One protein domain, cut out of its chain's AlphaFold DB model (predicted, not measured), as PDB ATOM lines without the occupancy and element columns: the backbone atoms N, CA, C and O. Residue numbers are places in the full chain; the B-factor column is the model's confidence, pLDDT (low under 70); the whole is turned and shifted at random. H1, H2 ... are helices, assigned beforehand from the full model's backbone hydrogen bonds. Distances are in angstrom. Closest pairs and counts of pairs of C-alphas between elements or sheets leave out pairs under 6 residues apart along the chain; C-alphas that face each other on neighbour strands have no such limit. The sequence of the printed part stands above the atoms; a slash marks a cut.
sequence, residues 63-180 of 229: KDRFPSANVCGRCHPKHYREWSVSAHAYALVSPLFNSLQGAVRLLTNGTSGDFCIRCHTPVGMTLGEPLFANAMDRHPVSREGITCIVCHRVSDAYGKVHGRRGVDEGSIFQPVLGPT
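What this domain is: This is residues 63 to 180 of the 229 residues of the protein "Cytochrome_C554 domain-containing protein" of Planctomycetes bacterium (UniProt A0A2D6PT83). Little regular structure: short helices sit among loops in an elongated body, H3 near one end, H1 and H2 near the other, H4, H5 and H6 between. The 118 printed residues include six named helices, H1 to H6 in chain order, and no named strand; the class is all helix, with 41 residues in named elements. It is compact, radius of gyration of the C-alphas 14.5 A, spanning 44 by 28 by 25 A.

How they stand to each other: Start at H3, residues 95 to 107; H4, residues 115 to 120, is close but not clearly touching, C-alphas of Gln 101 and Cys 116 closest at 7.1 A. They run opposite ways at a shallow tilt of 10 degrees. H1, residues 69 to 72, only just touches H6, residues 148 to 152, with 3 pairs of C-alphas within 8 A, Ala 69 and Cys 148 closest at 5.8 A. It also only just touches H2, residues 77 to 84, with 3 pairs, Cys 72 and Tyr 80 closest at 7.0 A. H5, residues 122 to 126, is close but not clearly touching H4, C-alphas of Arg 118 and Met 125 closest at 6.2 A. Every O i to N i+4 pair is within hydrogen-bond range in H2, H3, H5 and H6; H4 has 1 of 2, and H1 is too short for one.

Where its parts are: Find C-alpha 95 at (179.758, 170.600, 237.668); H3 runs 18.3 A to C-alpha 107. H6 ends at C-alpha 152, (185.538, 175.675, 212.383).

The domain as a whole: Cys 75 and Asn 109 have the farthest C-alphas, 45.2 A apart. The printed part has no cut; the H5 to H6 link is long. Confidence is under 70 at residues 63 to 64, 158 to 163 and 170 to 180.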
ATOM      1  N   LYS A  63     189.825 191.772 215.077       54.91
ATOM      2  CA  LYS A  63     190.164 192.162 216.469       54.91
ATOM      3  C   LYS A  63     190.826 191.123 217.393       54.91
ATOM      4  O   LYS A  63     191.650 191.546 218.195       54.91
ATOM      5  N   ASP A  64     190.553 189.814 217.283       65.19
ATOM      6  CA  ASP A  64     190.924 188.849 218.349       65.19
ATOM      7  C   ASP A  64     191.518 187.514 217.854       65.19
ATOM      8  O   ASP A  64     190.961 186.892 216.952       65.19
ATOM      9  N   ARG A  65     192.594 187.028 218.512       71.88
ATOM     10  CA  ARG A  65     193.306 185.744 218.237       71.88
ATOM     11  C   ARG A  65     192.428 184.495 218.402       71.88
ATOM     12  O   ARG A  65     192.704 183.461 217.805       71.88
ATOM     13  N   PHE A  66     191.381 184.588 219.217       78.94
ATOM     14  CA  PHE A  66     190.322 183.591 219.325       78.94
ATOM     15  C   PHE A  66     189.006 184.348 219.525       78.94
ATOM     16  O   PHE A  66     188.834 184.955 220.581       78.94
ATOM     17  N   PRO A  67     188.096 184.388 218.539       82.44
ATOM     18  CA  PRO A  67     186.821 185.075 218.704       82.44
ATOM     19  C   PRO A  67     185.880 184.286 219.626       82.44
ATOM     20  O   PRO A  67     185.839 183.057 219.595       82.44
ATOM     21  N   SER A  68     185.098 185.013 220.425       87.81
ATOM     22  CA  SER A  68     183.995 184.454 221.221       87.81
ATOM     23  C   SER A  68     182.847 183.992 220.320       87.81
ATOM     24  O   SER A  68     182.517 184.668 219.339       87.81
ATOM     25  N   ALA A  69     182.151 182.921 220.708       90.25
ATOM     26  CA  ALA A  69     180.923 182.465 220.049       90.25
ATOM     27  C   ALA A  69     179.846 183.561 219.947       90.25
ATOM     28  O   ALA A  69     179.044 183.558 219.012       90.25
ATOM     29  N   ASN A  70     179.839 184.536 220.866       89.38
ATOM     30  CA  ASN A  70     178.914 185.672 220.823       89.38
ATOM     31  C   ASN A  70     179.054 186.501 219.542       89.38
ATOM     32  O   ASN A  70     178.079 187.096 219.087       89.38
ATOM     33  N   VAL A  71     180.258 186.568 218.962       86.31
ATOM     34  CA  VAL A  71     180.494 187.267 217.691       86.31
ATOM     35  C   VAL A  71     179.788 186.522 216.562       86.31
ATOM     36  O   VAL A  71     179.057 187.141 215.791       86.31
ATOM     37  N   CYS A  72     179.918 185.195 216.530       85.31
ATOM     38  CA  CYS A  72     179.252 184.327 215.561       85.31
ATOM     39  C   CYS A  72     177.723 184.431 215.675       85.31
ATOM     40  O   CYS A  72     177.033 184.519 214.662       85.31
ATOM     41  N   GLY A  73     177.187 184.502 216.897       88.62
ATOM     42  CA  GLY A  73     175.746 184.597 217.152       88.62
ATOM     43  C   GLY A  73     175.062 185.869 216.647       88.62
ATOM     44  O   GLY A  73     173.838 185.883 216.544       88.62
ATOM     45  N   ARG A  74     175.820 186.914 216.286       88.12
ATOM     46  CA  ARG A  74     175.260 188.132 215.671       88.12
ATOM     47  C   ARG A  74     174.700 187.867 214.275       88.12
ATOM     48  O   ARG A  74     173.659 188.418 213.936       88.12
ATOM     49  N   CYS A  75     175.378 187.022 213.500       85.12
ATOM     50  CA  CYS A  75     174.986 186.649 212.138       85.12
ATOM     51  C   CYS A  75     174.353 185.250 212.081       85.12
ATOM     52  O   CYS A  75     173.464 185.016 211.269       85.12
ATOM     53  N   HIS A  76     174.737 184.353 212.999       89.94
ATOM     54  CA  HIS A  76     174.252 182.971 213.102       89.94
ATOM     55  C   HIS A  76     173.436 182.728 214.387       89.94
ATOM     56  O   HIS A  76     173.799 181.877 215.206       89.94
ATOM     57  N   PRO A  77     172.320 183.446 214.615       94.44
ATOM     58  CA  PRO A  77     171.599 183.410 215.890       94.44
ATOM     59  C   PRO A  77     170.945 182.054 216.178       94.44
ATOM     60  O   PRO A  77     170.805 181.672 217.341       94.44
ATOM     61  N   LYS A  78     170.552 181.312 215.134       96.06
ATOM     62  CA  LYS A  78     169.976 179.968 215.273       96.06
ATOM     63  C   LYS A  78     171.019 178.981 215.803       96.06
ATOM     64  O   LYS A  78     170.813 178.395 216.861       96.06
ATOM     65  N   HIS A  79     172.155 178.872 215.117       92.62
ATOM     66  CA  HIS A  79     173.246 177.978 215.510       92.62
ATOM     67  C   HIS A  79     173.835 178.352 216.863       92.62
ATOM     68  O   HIS A  79     174.090 177.478 217.685       92.62
ATOM     69  N   TYR A  80     173.989 179.648 217.136       95.06
ATOM     70  CA  TYR A  80     174.432 180.107 218.446       95.06
ATOM     71  C   TYR A  80     173.471 179.675 219.556       95.06
ATOM     72  O   TYR A  80     173.914 179.174 220.586       95.06
ATOM     73  N   ARG A  81     172.154 179.808 219.347       96.81
ATOM     74  CA  ARG A  81     171.149 179.362 220.322       96.81
ATOM     75  C   ARG A  81     171.240 177.857 220.573       96.81
ATOM     76  O   ARG A  81     171.271 177.454 221.732       96.81
ATOM     77  N   GLU A  82     171.322 177.052 219.518       96.69
ATOM     78  CA  GLU A  82     171.470 175.590 219.604       96.69
ATOM     79  C   GLU A  82     172.759 175.190 220.337       96.69
ATOM     80  O   GLU A  82     172.736 174.371 221.257       96.69
ATOM     81  N   TRP A  83     173.878 175.821 219.986       96.50
ATOM     82  CA  TRP A  83     175.166 175.596 220.631       96.50
ATOM     83  C   TRP A  83     175.146 175.996 222.108       96.50
ATOM     84  O   TRP A  83     175.603 175.220 222.946       96.50
ATOM     85  N   SER A  84     174.581 177.161 222.443       95.75
ATOM     86  CA  SER A  84     174.626 177.742 223.794       95.75
ATOM     87  C   SER A  84     173.971 176.871 224.869       95.75
ATOM     88  O   SER A  84     174.313 176.987 226.042       95.75
ATOM     89  N   VAL A  85     173.060 175.975 224.475       95.56
ATOM     90  CA  VAL A  85     172.384 175.020 225.371       95.56
ATOM     91  C   VAL A  85     172.932 173.592 225.260       95.56
ATOM     92  O   VAL A  85     172.448 172.683 225.930       95.56
ATOM     93  N   SER A  86     173.932 173.368 224.410       95.62
ATOM     94  CA  SER A  86     174.511 172.049 224.159       95.62
ATOM     95  C   SER A  86     175.571 171.669 225.196       95.62
ATOM     96  O   SER A  86     176.214 172.519 225.810       95.62
ATOM     97  N   ALA A  87     175.851 170.369 225.324       95.38
ATOM     98  CA  ALA A  87     176.942 169.877 226.168       95.38
ATOM     99  C   ALA A  87     178.324 170.439 225.768       95.38
ATOM    100  O   ALA A  87     179.214 170.531 226.612       95.38
ATOM    101  N   HIS A  88     178.496 170.848 224.507       94.69
ATOM    102  CA  HIS A  88     179.725 171.458 223.999       94.69
ATOM    103  C   HIS A  88     180.002 172.829 224.631       94.69
ATOM    104  O   HIS A  88     181.123 173.060 225.088       94.69
ATOM    105  N   ALA A  89     178.988 173.692 224.761       95.38
ATOM    106  CA  ALA A  89     179.129 174.992 225.427       95.38
ATOM    107  C   ALA A  89     179.425 174.856 226.933       95.38
ATOM    108  O   ALA A  89     180.135 175.668 227.522       95.38
ATOM    109  N   TYR A  90     178.925 173.789 227.566       94.44
ATOM    110  CA  TYR A  90     179.143 173.516 228.990       94.44
ATOM    111  C   TYR A  90     180.351 172.618 229.283       94.44
ATOM    112  O   TYR A  90     180.561 172.257 230.445       94.44
ATOM    113  N   ALA A  91     181.157 172.258 228.277       94.12
ATOM    114  CA  ALA A  91     182.202 171.244 228.417       94.12
ATOM    115  C   ALA A  91     183.154 171.534 229.590       94.12
ATOM    116  O   ALA A  91     183.441 170.637 230.377       94.12
ATOM    117  N   LEU A  92     183.592 172.784 229.762       92.06
ATOM    118  CA  LEU A  92     184.518 173.157 230.835       92.06
ATOM    119  C   LEU A  92     183.827 173.488 232.167       92.06
ATOM    120  O   LEU A  92     184.348 173.197 233.243       92.06
ATOM    121  N   VAL A  93     182.664 174.134 232.112       91.62
ATOM    122  CA  VAL A  93     181.998 174.701 233.300       91.62
ATOM    123  C   VAL A  93     181.030 173.727 233.974       91.62
ATOM    124  O   VAL A  93     180.520 174.014 235.054       91.62
ATOM    125  N   SER A  94     180.779 172.562 233.371       92.44
ATOM    126  CA  SER A  94     179.866 171.559 233.918       92.44
ATOM    127  C   SER A  94     180.312 171.074 235.310       92.44
ATOM    128  O   SER A  94     181.460 170.647 235.482       92.44
ATOM    129  N   PRO A  95     179.424 171.076 236.324       92.06
ATOM    130  CA  PRO A  95     179.758 170.600 237.668       92.06
ATOM    131  C   PRO A  95     180.069 169.100 237.694       92.06
ATOM    132  O   PRO A  95     180.889 168.650 238.498       92.06
ATOM    133  N   LEU A  96     179.464 168.328 236.784       93.12
ATOM    134  CA  LEU A  96     179.751 166.906 236.632       93.12
ATOM    135  C   LEU A  96     181.178 166.697 236.120       93.12
ATOM    136  O   LEU A  96     181.926 165.913 236.699       93.12
ATOM    137  N   PHE A  97     181.575 167.439 235.081       91.88
ATOM    138  CA  PHE A  97     182.939 167.391 234.556       91.88
ATOM    139  C   PHE A  97     183.964 167.750 235.638       91.88
ATOM    140  O   PHE A  97     184.894 166.982 235.871       91.88
ATOM    141  N   ASN A  98     183.762 168.867 236.342       90.50
ATOM    142  CA  ASN A  98     184.699 169.331 237.365       90.50
ATOM    143  C   ASN A  98     184.833 168.330 238.527       90.50
ATOM    144  O   ASN A  98     185.944 168.053 238.984       90.50
ATOM    145  N   SER A  99     183.724 167.717 238.957       92.56
ATOM    146  CA  SER A  99     183.734 166.663 239.982       92.56
ATOM    147  C   SER A  99     184.496 165.415 239.525       92.56
ATOM    148  O   SER A  99     185.335 164.894 240.261       92.56
ATOM    149  N   LEU A 100     184.252 164.951 238.295       92.38
ATOM    150  CA  LEU A 100     184.917 163.774 237.731       92.38
ATOM    151  C   LEU A 100     186.408 164.022 237.494       92.38
ATOM    152  O   LEU A 100     187.234 163.186 237.854       92.38
ATOM    153  N   GLN A 101     186.769 165.183 236.945       91.25
ATOM    154  CA  GLN A 101     188.162 165.576 236.759       91.25
ATOM    155  C   GLN A 101     188.892 165.634 238.106       91.25
ATOM    156  O   GLN A 101     190.002 165.114 238.221       91.25
ATOM    157  N   GLY A 102     188.265 166.215 239.134       90.19
ATOM    158  CA  GLY A 102     188.803 166.255 240.492       90.19
ATOM    159  C   GLY A 102     189.021 164.860 241.082       90.19
ATOM    160  O   GLY A 102     190.109 164.572 241.582       90.19
ATOM    161  N   ALA A 103     188.030 163.972 240.965       92.88
ATOM    162  CA  ALA A 103     188.119 162.597 241.453       92.88
ATOM    163  C   ALA A 103     189.225 161.801 240.742       92.88
ATOM    164  O   ALA A 103     190.076 161.202 241.399       92.88
ATOM    165  N   VAL A 104     189.273 161.850 239.408       92.31
ATOM    166  CA  VAL A 104     190.316 161.183 238.613       92.31
ATOM    167  C   VAL A 104     191.695 161.744 238.949       92.31
ATOM    168  O   VAL A 104     192.647 160.978 239.099       92.31
ATOM    169  N   ARG A 105     191.826 163.062 239.140       88.75
ATOM    170  CA  ARG A 105     193.088 163.684 239.561       88.75
ATOM    171  C   ARG A 105     193.577 163.118 240.893       88.75
ATOM    172  O   ARG A 105     194.759 162.807 240.999       88.75
ATOM    173  N   LEU A 106     192.690 162.970 241.878       90.94
ATOM    174  CA  LEU A 106     193.032 162.404 243.187       90.94
ATOM    175  C   LEU A 106     193.422 160.925 243.079       90.94
ATOM    176  O   LEU A 106     194.473 160.538 243.580       90.94
ATOM    177  N   LEU A 107     192.626 160.118 242.374       94.00
ATOM    178  CA  LEU A 107     192.870 158.679 242.207       94.00
ATOM    179  C   LEU A 107     194.167 158.377 241.452       94.00
ATOM    180  O   LEU A 107     194.854 157.406 241.750       94.00
ATOM    181  N   THR A 108     194.504 159.213 240.473       92.06
ATOM    182  CA  THR A 108     195.684 159.022 239.621       92.06
ATOM    183  C   THR A 108     196.907 159.792 240.118       92.06
ATOM    184  O   THR A 108     197.925 159.816 239.429       92.06
ATOM    185  N   ASN A 109     196.822 160.451 241.280       89.94
ATOM    186  CA  ASN A 109     197.854 161.354 241.798       89.94
ATOM    187  C   ASN A 109     198.335 162.379 240.743       89.94
ATOM    188  O   ASN A 109     199.524 162.657 240.600       89.94
ATOM    189  N   GLY A 110     197.407 162.885 239.927       84.88
ATOM    190  CA  GLY A 110     197.689 163.839 238.854       84.88
ATOM    191  C   GLY A 110     198.349 163.264 237.593       84.88
ATOM    192  O   GLY A 110     198.582 164.027 236.658       84.88
ATOM    193  N   THR A 111     198.596 161.952 237.499       87.31
ATOM    194  CA  THR A 111     199.225 161.336 236.305       87.31
ATOM    195  C   THR A 111     198.367 161.416 235.041       87.31
ATOM    196  O   THR A 111     198.892 161.309 233.937       87.31
ATOM    197  N   SER A 112     197.068 161.704 235.183       81.88
ATOM    198  CA  SER A 112     196.176 162.008 234.053       81.88
ATOM    199  C   SER A 112     196.560 163.292 233.296       81.88
ATOM    200  O   SER A 112     196.090 163.505 232.178       81.88
ATOM    201  N   GLY A 113     197.411 164.147 233.880       83.19
ATOM    202  CA  GLY A 113     198.016 165.300 233.211       83.19
ATOM    203  C   GLY A 113     196.996 166.227 232.549       83.19
ATOM    204  O   GLY A 113     196.101 166.759 233.203       83.19
ATOM    205  N   ASP A 114     197.145 166.419 231.237       87.31
ATOM    206  CA  ASP A 114     196.315 167.296 230.408       87.31
ATOM    207  C   ASP A 114     195.143 166.577 229.717       87.31
ATOM    208  O   ASP A 114     194.404 167.197 228.954       87.31
ATOM    209  N   PHE A 115     194.956 165.275 229.955       87.94
ATOM    210  CA  PHE A 115     194.066 164.420 229.165       87.94
ATOM    211  C   PHE A 115     192.651 164.993 228.996       87.94
ATOM    212  O   PHE A 115     192.162 165.107 227.874       87.94
ATOM    213  N   CYS A 116     192.018 165.397 230.099       89.62
ATOM    214  CA  CYS A 116     190.634 165.870 230.093       89.62
ATOM    215  C   CYS A 116     190.497 167.219 229.371       89.62
ATOM    216  O   CYS A 116     189.610 167.426 228.546       89.62
ATOM    217  N   ILE A 117     191.403 168.150 229.663       89.50
ATOM    218  CA  ILE A 117     191.309 169.537 229.194       89.50
ATOM    219  C   ILE A 117     191.678 169.704 227.718       89.50
ATOM    220  O   ILE A 117     191.227 170.666 227.106       89.50
ATOM    221  N   ARG A 118     192.389 168.742 227.113       88.19
ATOM    222  CA  ARG A 118     192.602 168.674 225.653       88.19
ATOM    223  C   ARG A 118     191.300 168.740 224.871       88.19
ATOM    224  O   ARG A 118     191.254 169.395 223.839       88.19
ATOM    225  N   CYS A 119     190.262 168.083 225.383       89.56
ATOM    226  CA  CYS A 119     188.950 168.047 224.750       89.56
ATOM    227  C   CYS A 119     187.943 168.987 225.410       89.56
ATOM    228  O   CYS A 119     186.953 169.302 224.779       89.56
ATOM    229  N   HIS A 120     188.143 169.412 226.659       92.75
ATOM    230  CA  HIS A 120     187.175 170.262 227.366       92.75
ATOM    231  C   HIS A 120     187.506 171.761 227.308       92.75
ATOM    232  O   HIS A 120     186.633 172.582 227.569       92.75
ATOM    233  N   THR A 121     188.739 172.129 226.942       91.44
ATOM    234  CA  THR A 121     189.148 173.513 226.645       91.44
ATOM    235  C   THR A 121     190.256 173.559 225.573       91.44
ATOM    236  O   THR A 121     191.410 173.897 225.851       91.44
ATOM    237  N   PRO A 122     189.951 173.215 224.305       90.00
ATOM    238  CA  PRO A 122     190.963 173.183 223.240       90.00
ATOM    239  C   PRO A 122     191.625 174.547 222.998       90.00
ATOM    240  O   PRO A 122     192.828 174.630 222.740       90.00
ATOM    241  N   VAL A 123     190.858 175.632 223.158       89.38
ATOM    242  CA  VAL A 123     191.376 177.004 223.083       89.38
ATOM    243  C   VAL A 123     192.345 177.287 224.233       89.38
ATOM    244  O   VAL A 123     193.455 177.749 223.983       89.38
ATOM    245  N   GLY A 124     191.991 176.932 225.473       90.38
ATOM    246  CA  GLY A 124     192.874 177.111 226.630       90.38
ATOM    247  C   GLY A 124     194.171 176.310 226.516       90.38
ATOM    248  O   GLY A 124     195.237 176.793 226.889       90.38
ATOM    249  N   MET A 125     194.107 175.116 225.922       88.88
ATOM    250  CA  MET A 125     195.291 174.305 225.624       88.88
ATOM    251  C   MET A 125     196.189 174.932 224.561       88.88
ATOM    252  O   MET A 125     197.410 174.861 224.682       88.88
ATOM    253  N   THR A 126     195.600 175.563 223.548       85.75
ATOM    254  CA  THR A 126     196.351 176.298 222.519       85.75
ATOM    255  C   THR A 126     196.983 177.566 223.106       85.75
ATOM    256  O   THR A 126     198.128 177.888 222.811       85.75
ATOM    257  N   LEU A 127     196.288 178.230 224.034       86.81
ATOM    258  CA  LEU A 127     196.801 179.371 224.798       86.81
ATOM    259  C   LEU A 127     197.866 178.998 225.843       86.81
ATOM    260  O   LEU A 127     198.510 179.894 226.387       86.81
ATOM    261  N   GLY A 128     198.064 177.709 226.135       87.88
ATOM    262  CA  GLY A 128     199.003 177.255 227.161       87.88
ATOM    263  C   GLY A 128     198.551 177.576 228.589       87.88
ATOM    264  O   GLY A 128     199.387 177.758 229.474       87.88
ATOM    265  N   GLU A 129     197.241 177.667 228.829       90.31
ATOM    266  CA  GLU A 129     196.698 177.898 230.168       90.31
ATOM    267  C   GLU A 129     197.092 176.768 231.143       90.31
ATOM    268  O   GLU A 129     197.217 175.605 230.738       90.31
ATOM    269  N   PRO A 130     197.217 177.051 232.455       88.56
ATOM    270  CA  PRO A 130     197.549 176.024 233.434       88.56
ATOM    271  C   PRO A 130     196.531 174.876 233.430       88.56
ATOM    272  O   PRO A 130     195.315 175.093 233.390       88.56
ATOM    273  N   LEU A 131     197.018 173.634 233.529       84.56
ATOM    274  CA  LEU A 131     196.173 172.447 233.338       84.56
ATOM    275  C   LEU A 131     195.031 172.352 234.364       84.56
ATOM    276  O   LEU A 131     193.919 171.938 234.048       84.56
ATOM    277  N   PHE A 132     195.296 172.797 235.591       82.06
ATOM    278  CA  PHE A 132     194.360 172.729 236.714       82.06
ATOM    279  C   PHE A 132     193.865 174.110 237.164       82.06
ATOM    280  O   PHE A 132     193.431 174.256 238.302       82.06
ATOM    281  N   ALA A 133     193.936 175.129 236.296       85.56
ATOM    282  CA  ALA A 133     193.316 176.422 236.582       85.56
ATOM    283  C   ALA A 133     191.791 176.280 236.687       85.56
ATOM    284  O   ALA A 133     191.176 175.554 235.891       85.56
ATOM    285  N   ASN A 134     191.194 177.003 237.638       86.06
ATOM    286  CA  ASN A 134     189.743 177.075 237.772       86.06
ATOM    287  C   ASN A 134     189.135 177.660 236.499       86.06
ATOM    288  O   ASN A 134     189.719 178.546 235.880       86.06
ATOM    289  N   ALA A 135     187.927 177.221 236.139       85.56
ATOM    290  CA  ALA A 135     187.255 177.714 234.939       85.56
ATOM    291  C   ALA A 135     187.115 179.249 234.931       85.56
ATOM    292  O   ALA A 135     187.315 179.871 233.898       85.56
ATOM    293  N   MET A 136     186.835 179.873 236.078       87.06
ATOM    294  CA  MET A 136     186.635 181.327 236.168       87.06
ATOM    295  C   MET A 136     187.903 182.148 235.908       87.06
ATOM    296  O   MET A 136     187.785 183.262 235.399       87.06
ATOM    297  N   ASP A 137     189.076 181.579 236.198       89.88
ATOM    298  CA  ASP A 137     190.386 182.229 236.058       89.88
ATOM    299  C   ASP A 137     190.952 182.107 234.632       89.88
ATOM    300  O   ASP A 137     192.013 182.648 234.320       89.88
ATOM    301  N   ARG A 138     190.263 181.363 233.759       90.19
ATOM    302  CA  ARG A 138     190.664 181.141 232.366       90.19
ATOM    303  C   ARG A 138     190.189 182.257 231.453       90.19
ATOM    304  O   ARG A 138     189.260 183.004 231.776       90.19
ATOM    305  N   HIS A 139     190.790 182.319 230.268       89.75
ATOM    306  CA  HIS A 139     190.393 183.267 229.240       89.75
ATOM    307  C   HIS A 139     188.890 183.122 228.921       89.75
ATOM    308  O   HIS A 139     188.390 181.994 228.859       89.75
ATOM    309  N   PRO A 140     188.145 184.220 228.684       89.38
ATOM    310  CA  PRO A 140     186.705 184.162 228.422       89.38
ATOM    311  C   PRO A 140     186.309 183.179 227.316       89.38
ATOM    312  O   PRO A 140     185.326 182.466 227.458       89.38
ATOM    313  N   VAL A 141     187.115 183.073 226.259       89.44
ATOM    314  CA  VAL A 141     186.862 182.138 225.148       89.44
ATOM    315  C   VAL A 141     187.139 180.685 225.541       89.44
ATOM    316  O   VAL A 141     186.403 179.790 225.146       89.44
ATOM    317  N   SER A 142     188.138 180.430 226.391       91.19
ATOM    318  CA  SER A 142     188.375 179.095 226.959       91.19
ATOM    319  C   SER A 142     187.193 178.635 227.821       91.19
ATOM    320  O   SER A 142     186.894 177.445 227.892       91.19
ATOM    321  N   ARG A 143     186.484 179.577 228.461       91.50
ATOM    322  CA  ARG A 143     185.305 179.307 229.304       91.50
ATOM    323  C   ARG A 143     184.067 178.879 228.525       91.50
ATOM    324  O   ARG A 143     183.178 178.280 229.120       91.50
ATOM    325  N   GLU A 144     184.036 179.131 227.222       92.69
ATOM    326  CA  GLU A 144     182.978 178.673 226.316       92.69
ATOM    327  C   GLU A 144     183.085 177.169 225.994       92.69
ATOM    328  O   GLU A 144     182.239 176.629 225.285       92.69
ATOM    329  N   GLY A 145     184.117 176.476 226.497       92.31
ATOM    330  CA  GLY A 145     184.315 175.047 226.272       92.31
ATOM    331  C   GLY A 145     184.624 174.740 224.806       92.31
ATOM    332  O   GLY A 145     185.633 175.194 224.262       92.31
ATOM    333  N   ILE A 146     183.757 173.956 224.163       93.75
ATOM    334  CA  ILE A 146     183.833 173.666 222.728       93.75
ATOM    335  C   ILE A 146     183.036 174.723 221.970       93.75
ATOM    336  O   ILE A 146     181.868 174.524 221.649       93.75
ATOM    337  N   THR A 147     183.674 175.866 221.724       91.94
ATOM    338  CA  THR A 147     183.115 177.007 220.980       91.94
ATOM    339  C   THR A 147     183.120 176.775 219.459       91.94
ATOM    340  O   THR A 147     183.673 175.786 218.973       91.94
ATOM    341  N   CYS A 148     182.538 177.692 218.682       88.75
ATOM    342  CA  CYS A 148     182.387 177.585 217.226       88.75
ATOM    343  C   CYS A 148     183.727 177.303 216.523       88.75
ATOM    344  O   CYS A 148     183.838 176.378 215.721       88.75
ATOM    345  N   ILE A 149     184.771 178.052 216.886       86.31
ATOM    346  CA  ILE A 149     186.100 177.941 216.269       86.31
ATOM    347  C   ILE A 149     186.810 176.617 216.546       86.31
ATOM    348  O   ILE A 149     187.722 176.259 215.815       86.31
ATOM    349  N   VAL A 150     186.405 175.866 217.573       87.00
ATOM    350  CA  VAL A 150     187.027 174.566 217.866       87.00
ATOM    351  C   VAL A 150     186.713 173.546 216.775       87.00
ATOM    352  O   VAL A 150     187.504 172.637 216.559       87.00
ATOM    353  N   CYS A 151     185.576 173.678 216.097       83.75
ATOM    354  CA  CYS A 151     185.250 172.850 214.938       83.75
ATOM    355  C   CYS A 151     185.635 173.556 213.637       83.75
ATOM    356  O   CYS A 151     186.145 172.928 212.721       83.75
ATOM    357  N   HIS A 152     185.416 174.869 213.590       83.75
ATOM    358  CA  HIS A 152     185.538 175.675 212.383       83.75
ATOM    359  C   HIS A 152     186.945 176.219 212.107       83.75
ATOM    360  O   HIS A 152     187.139 176.922 211.129       83.75
ATOM    361  N   ARG A 153     187.935 175.948 212.960       79.31
ATOM    362  CA  ARG A 153     189.336 176.363 212.756       79.31
ATOM    363  C   ARG A 153     190.277 175.217 213.085       79.31
ATOM    364  O   ARG A 153     191.148 175.326 213.941       79.31
ATOM    365  N   VAL A 154     190.013 174.076 212.463       77.50
ATOM    366  CA  VAL A 154     190.832 172.870 212.554       77.50
ATOM    367  C   VAL A 154     191.128 172.420 211.131       77.50
ATOM    368  O   VAL A 154     190.311 171.737 210.521       77.50
ATOM    369  N   SER A 155     192.272 172.842 210.599       71.00
ATOM    370  CA  SER A 155     192.719 172.507 209.238       71.00
ATOM    371  C   SER A 155     193.242 171.085 209.097       71.00
ATOM    372  O   SER A 155     193.073 170.464 208.048       71.00
ATOM    373  N   ASP A 156     193.842 170.531 210.151       70.38
ATOM    374  CA  ASP A 156     194.464 169.215 210.047       70.38
ATOM    375  C   ASP A 156     193.457 168.067 210.191       70.38
ATOM    376  O   ASP A 156     192.636 168.000 211.115       70.38
ATOM    377  N   ALA A 157     193.632 167.046 209.355       70.00
ATOM    378  CA  ALA A 157     192.992 165.753 209.543       70.00
ATOM    379  C   ALA A 157     193.677 164.970 210.683       70.00
ATOM    380  O   ALA A 157     194.576 164.157 210.463       70.00
ATOM    381  N   TYR A 158     193.218 165.163 211.922       68.19
ATOM    382  CA  TYR A 158     193.738 164.448 213.102       68.19
ATOM    383  C   TYR A 158     193.357 162.952 213.161       68.19
ATOM    384  O   TYR A 158     193.791 162.246 214.067       68.19
ATOM    385  N   GLY A 159     192.541 162.437 212.232       69.94
ATOM    386  CA  GLY A 159     192.140 161.026 212.193       69.94
ATOM    387  C   GLY A 159     191.623 160.490 213.541       69.94
ATOM    388  O   GLY A 159     191.010 161.206 214.332       69.94
ATOM    389  N   LYS A 160     191.890 159.209 213.824       68.44
ATOM    390  CA  LYS A 160     191.581 158.567 215.118       68.44
ATOM    391  C   LYS A 160     192.749 158.668 216.107       68.44
ATOM    392  O   LYS A 160     193.008 157.713 216.837       68.44
ATOM    393  N   VAL A 161     193.497 159.771 216.103       62.59
ATOM    394  CA  VAL A 161     194.571 159.989 217.084       62.59
ATOM    395  C   VAL A 161     194.180 161.035 218.129       62.59
ATOM    396  O   VAL A 161     193.097 161.614 218.091       62.59
ATOM    397  N   HIS A 162     195.035 161.172 219.140       59.88
ATOM    398  CA  HIS A 162     194.810 161.865 220.407       59.88
ATOM    399  C   HIS A 162     194.004 163.184 220.342       59.88
ATOM    400  O   HIS A 162     194.113 163.976 219.410       59.88
ATOM    401  N   GLY A 163     193.308 163.525 221.431       68.75
ATOM    402  CA  GLY A 163     192.496 164.750 221.531       68.75
ATOM    403  C   GLY A 163     193.259 166.084 221.562       68.75
ATOM    404  O   GLY A 163     192.632 167.126 221.689       68.75
ATOM    405  N   ARG A 164     194.600 166.097 221.456       74.12
ATOM    406  CA  ARG A 164     195.368 167.356 221.311       74.12
ATOM    407  C   ARG A 164     195.289 167.819 219.864       74.12
ATOM    408  O   ARG A 164     196.226 167.621 219.097       74.12
ATOM    409  N   ARG A 165     194.136 168.374 219.517       76.25
ATOM    410  CA  ARG A 165     193.936 169.092 218.263       76.25
ATOM    411  C   ARG A 165     194.355 170.533 218.488       76.25
ATOM    412  O   ARG A 165     194.030 171.106 219.528       76.25
ATOM    413  N   GLY A 166     195.125 171.089 217.561       76.12
ATOM    414  CA  GLY A 166     195.275 172.538 217.535       76.12
ATOM    415  C   GLY A 166     194.001 173.160 217.026       76.12
ATOM    416  O   GLY A 166     193.401 172.633 216.095       76.12
ATOM    417  N   VAL A 167     193.623 174.267 217.645       80.06
ATOM    418  CA  VAL A 167     192.761 175.233 216.985       80.06
ATOM    419  C   VAL A 167     193.698 176.192 216.275       80.06
ATOM    420  O   VAL A 167     194.612 176.723 216.912       80.06
ATOM    421  N   ASP A 168     193.505 176.362 214.975       76.44
ATOM    422  CA  ASP A 168     194.312 177.268 214.181       76.44
ATOM    423  C   ASP A 168     194.189 178.664 214.758       76.44
ATOM    424  O   ASP A 168     193.104 179.240 214.916       76.44
ATOM    425  N   GLU A 169     195.347 179.171 215.149       71.25
ATOM    426  CA  GLU A 169     195.442 180.502 215.675       71.25
ATOM    427  C   GLU A 169     195.280 181.491 214.545       71.25
ATOM    428  O   GLU A 169     195.755 181.318 213.423       71.25
ATOM    429  N   GLY A 170     194.664 182.597 214.886       59.12
ATOM    430  CA  GLY A 170     194.620 183.722 213.996       59.12
ATOM    431  C   GLY A 170     193.525 184.629 214.456       59.12
ATOM    432  O   GLY A 170     192.618 184.251 215.193       59.12
ATOM    433  N   SER A 171     193.571 185.845 213.972       52.72
ATOM    434  CA  SER A 171     192.380 186.666 214.003       52.72
ATOM    435  C   SER A 171     191.209 185.941 213.335       52.72
ATOM    436  O   SER A 171     191.361 184.930 212.643       52.72
ATOM    437  N   ILE A 172     190.033 186.516 213.480       49.78
ATOM    438  CA  ILE A 172     188.857 186.095 212.737       49.78
ATOM    439  C   ILE A 172     189.105 186.135 211.189       49.78
ATOM    440  O   ILE A 172     188.353 185.488 210.490       49.78
ATOM    441  N   PHE A 173     190.231 186.699 210.674       46.72
ATOM    442  CA  PHE A 173     190.677 186.767 209.246       46.72
ATOM    443  C   PHE A 173     190.957 185.444 208.537       46.72
ATOM    444  O   PHE A 173     191.149 185.451 207.324       46.72
ATOM    445  N   GLN A 174     191.100 184.346 209.273       54.19
ATOM    446  CA  GLN A 174     191.380 183.058 208.642       54.19
ATOM    447  C   GLN A 174     190.068 182.350 208.326       54.19
ATOM    448  O   GLN A 174     189.132 182.456 209.126       54.19
ATOM    449  N   PRO A 175     190.009 181.621 207.204       57.81
ATOM    450  CA  PRO A 175     188.809 180.925 206.788       57.81
ATOM    451  C   PRO A 175     188.254 180.026 207.882       57.81
ATOM    452  O   PRO A 175     188.983 179.337 208.604       57.81
ATOM    453  N   VAL A 176     186.931 180.072 208.002       65.19
ATOM    454  CA  VAL A 176     186.181 179.060 208.726       65.19
ATOM    455  C   VAL A 176     186.138 177.826 207.846       65.19
ATOM    456  O   VAL A 176     185.789 177.924 206.679       65.19
ATOM    457  N   LEU A 177     186.520 176.703 208.440       68.50
ATOM    458  CA  LEU A 177     186.545 175.396 207.820       68.50
ATOM    459  C   LEU A 177     185.249 174.642 208.106       68.50
ATOM    460  O   LEU A 177     184.690 174.675 209.210       68.50
ATOM    461  N   GLY A 178     184.798 173.927 207.098       58.03
ATOM    462  CA  GLY A 178     183.579 173.165 207.066       58.03
ATOM    463  C   GLY A 178     183.833 171.744 207.549       58.03
ATOM    464  O   GLY A 178     184.974 171.336 207.773       58.03
ATOM    465  N   PRO A 179     182.773 170.935 207.685       55.91
ATOM    466  CA  PRO A 179     182.872 169.564 208.187       55.91
ATOM    467  C   PRO A 179     183.825 168.668 207.378       55.91
ATOM    468  O   PRO A 179     184.322 167.666 207.889       55.91
ATOM    469  N   THR A 180     184.048 169.018 206.113       57.66
ATOM    470  CA  THR A 180     184.852 168.293 205.126       57.66
ATOM    471  C   THR A 180     186.163 169.003 204.774       57.66
ATOM    472  O   THR A 180     186.936 168.464 203.985       57.66
TER     473      THR A 180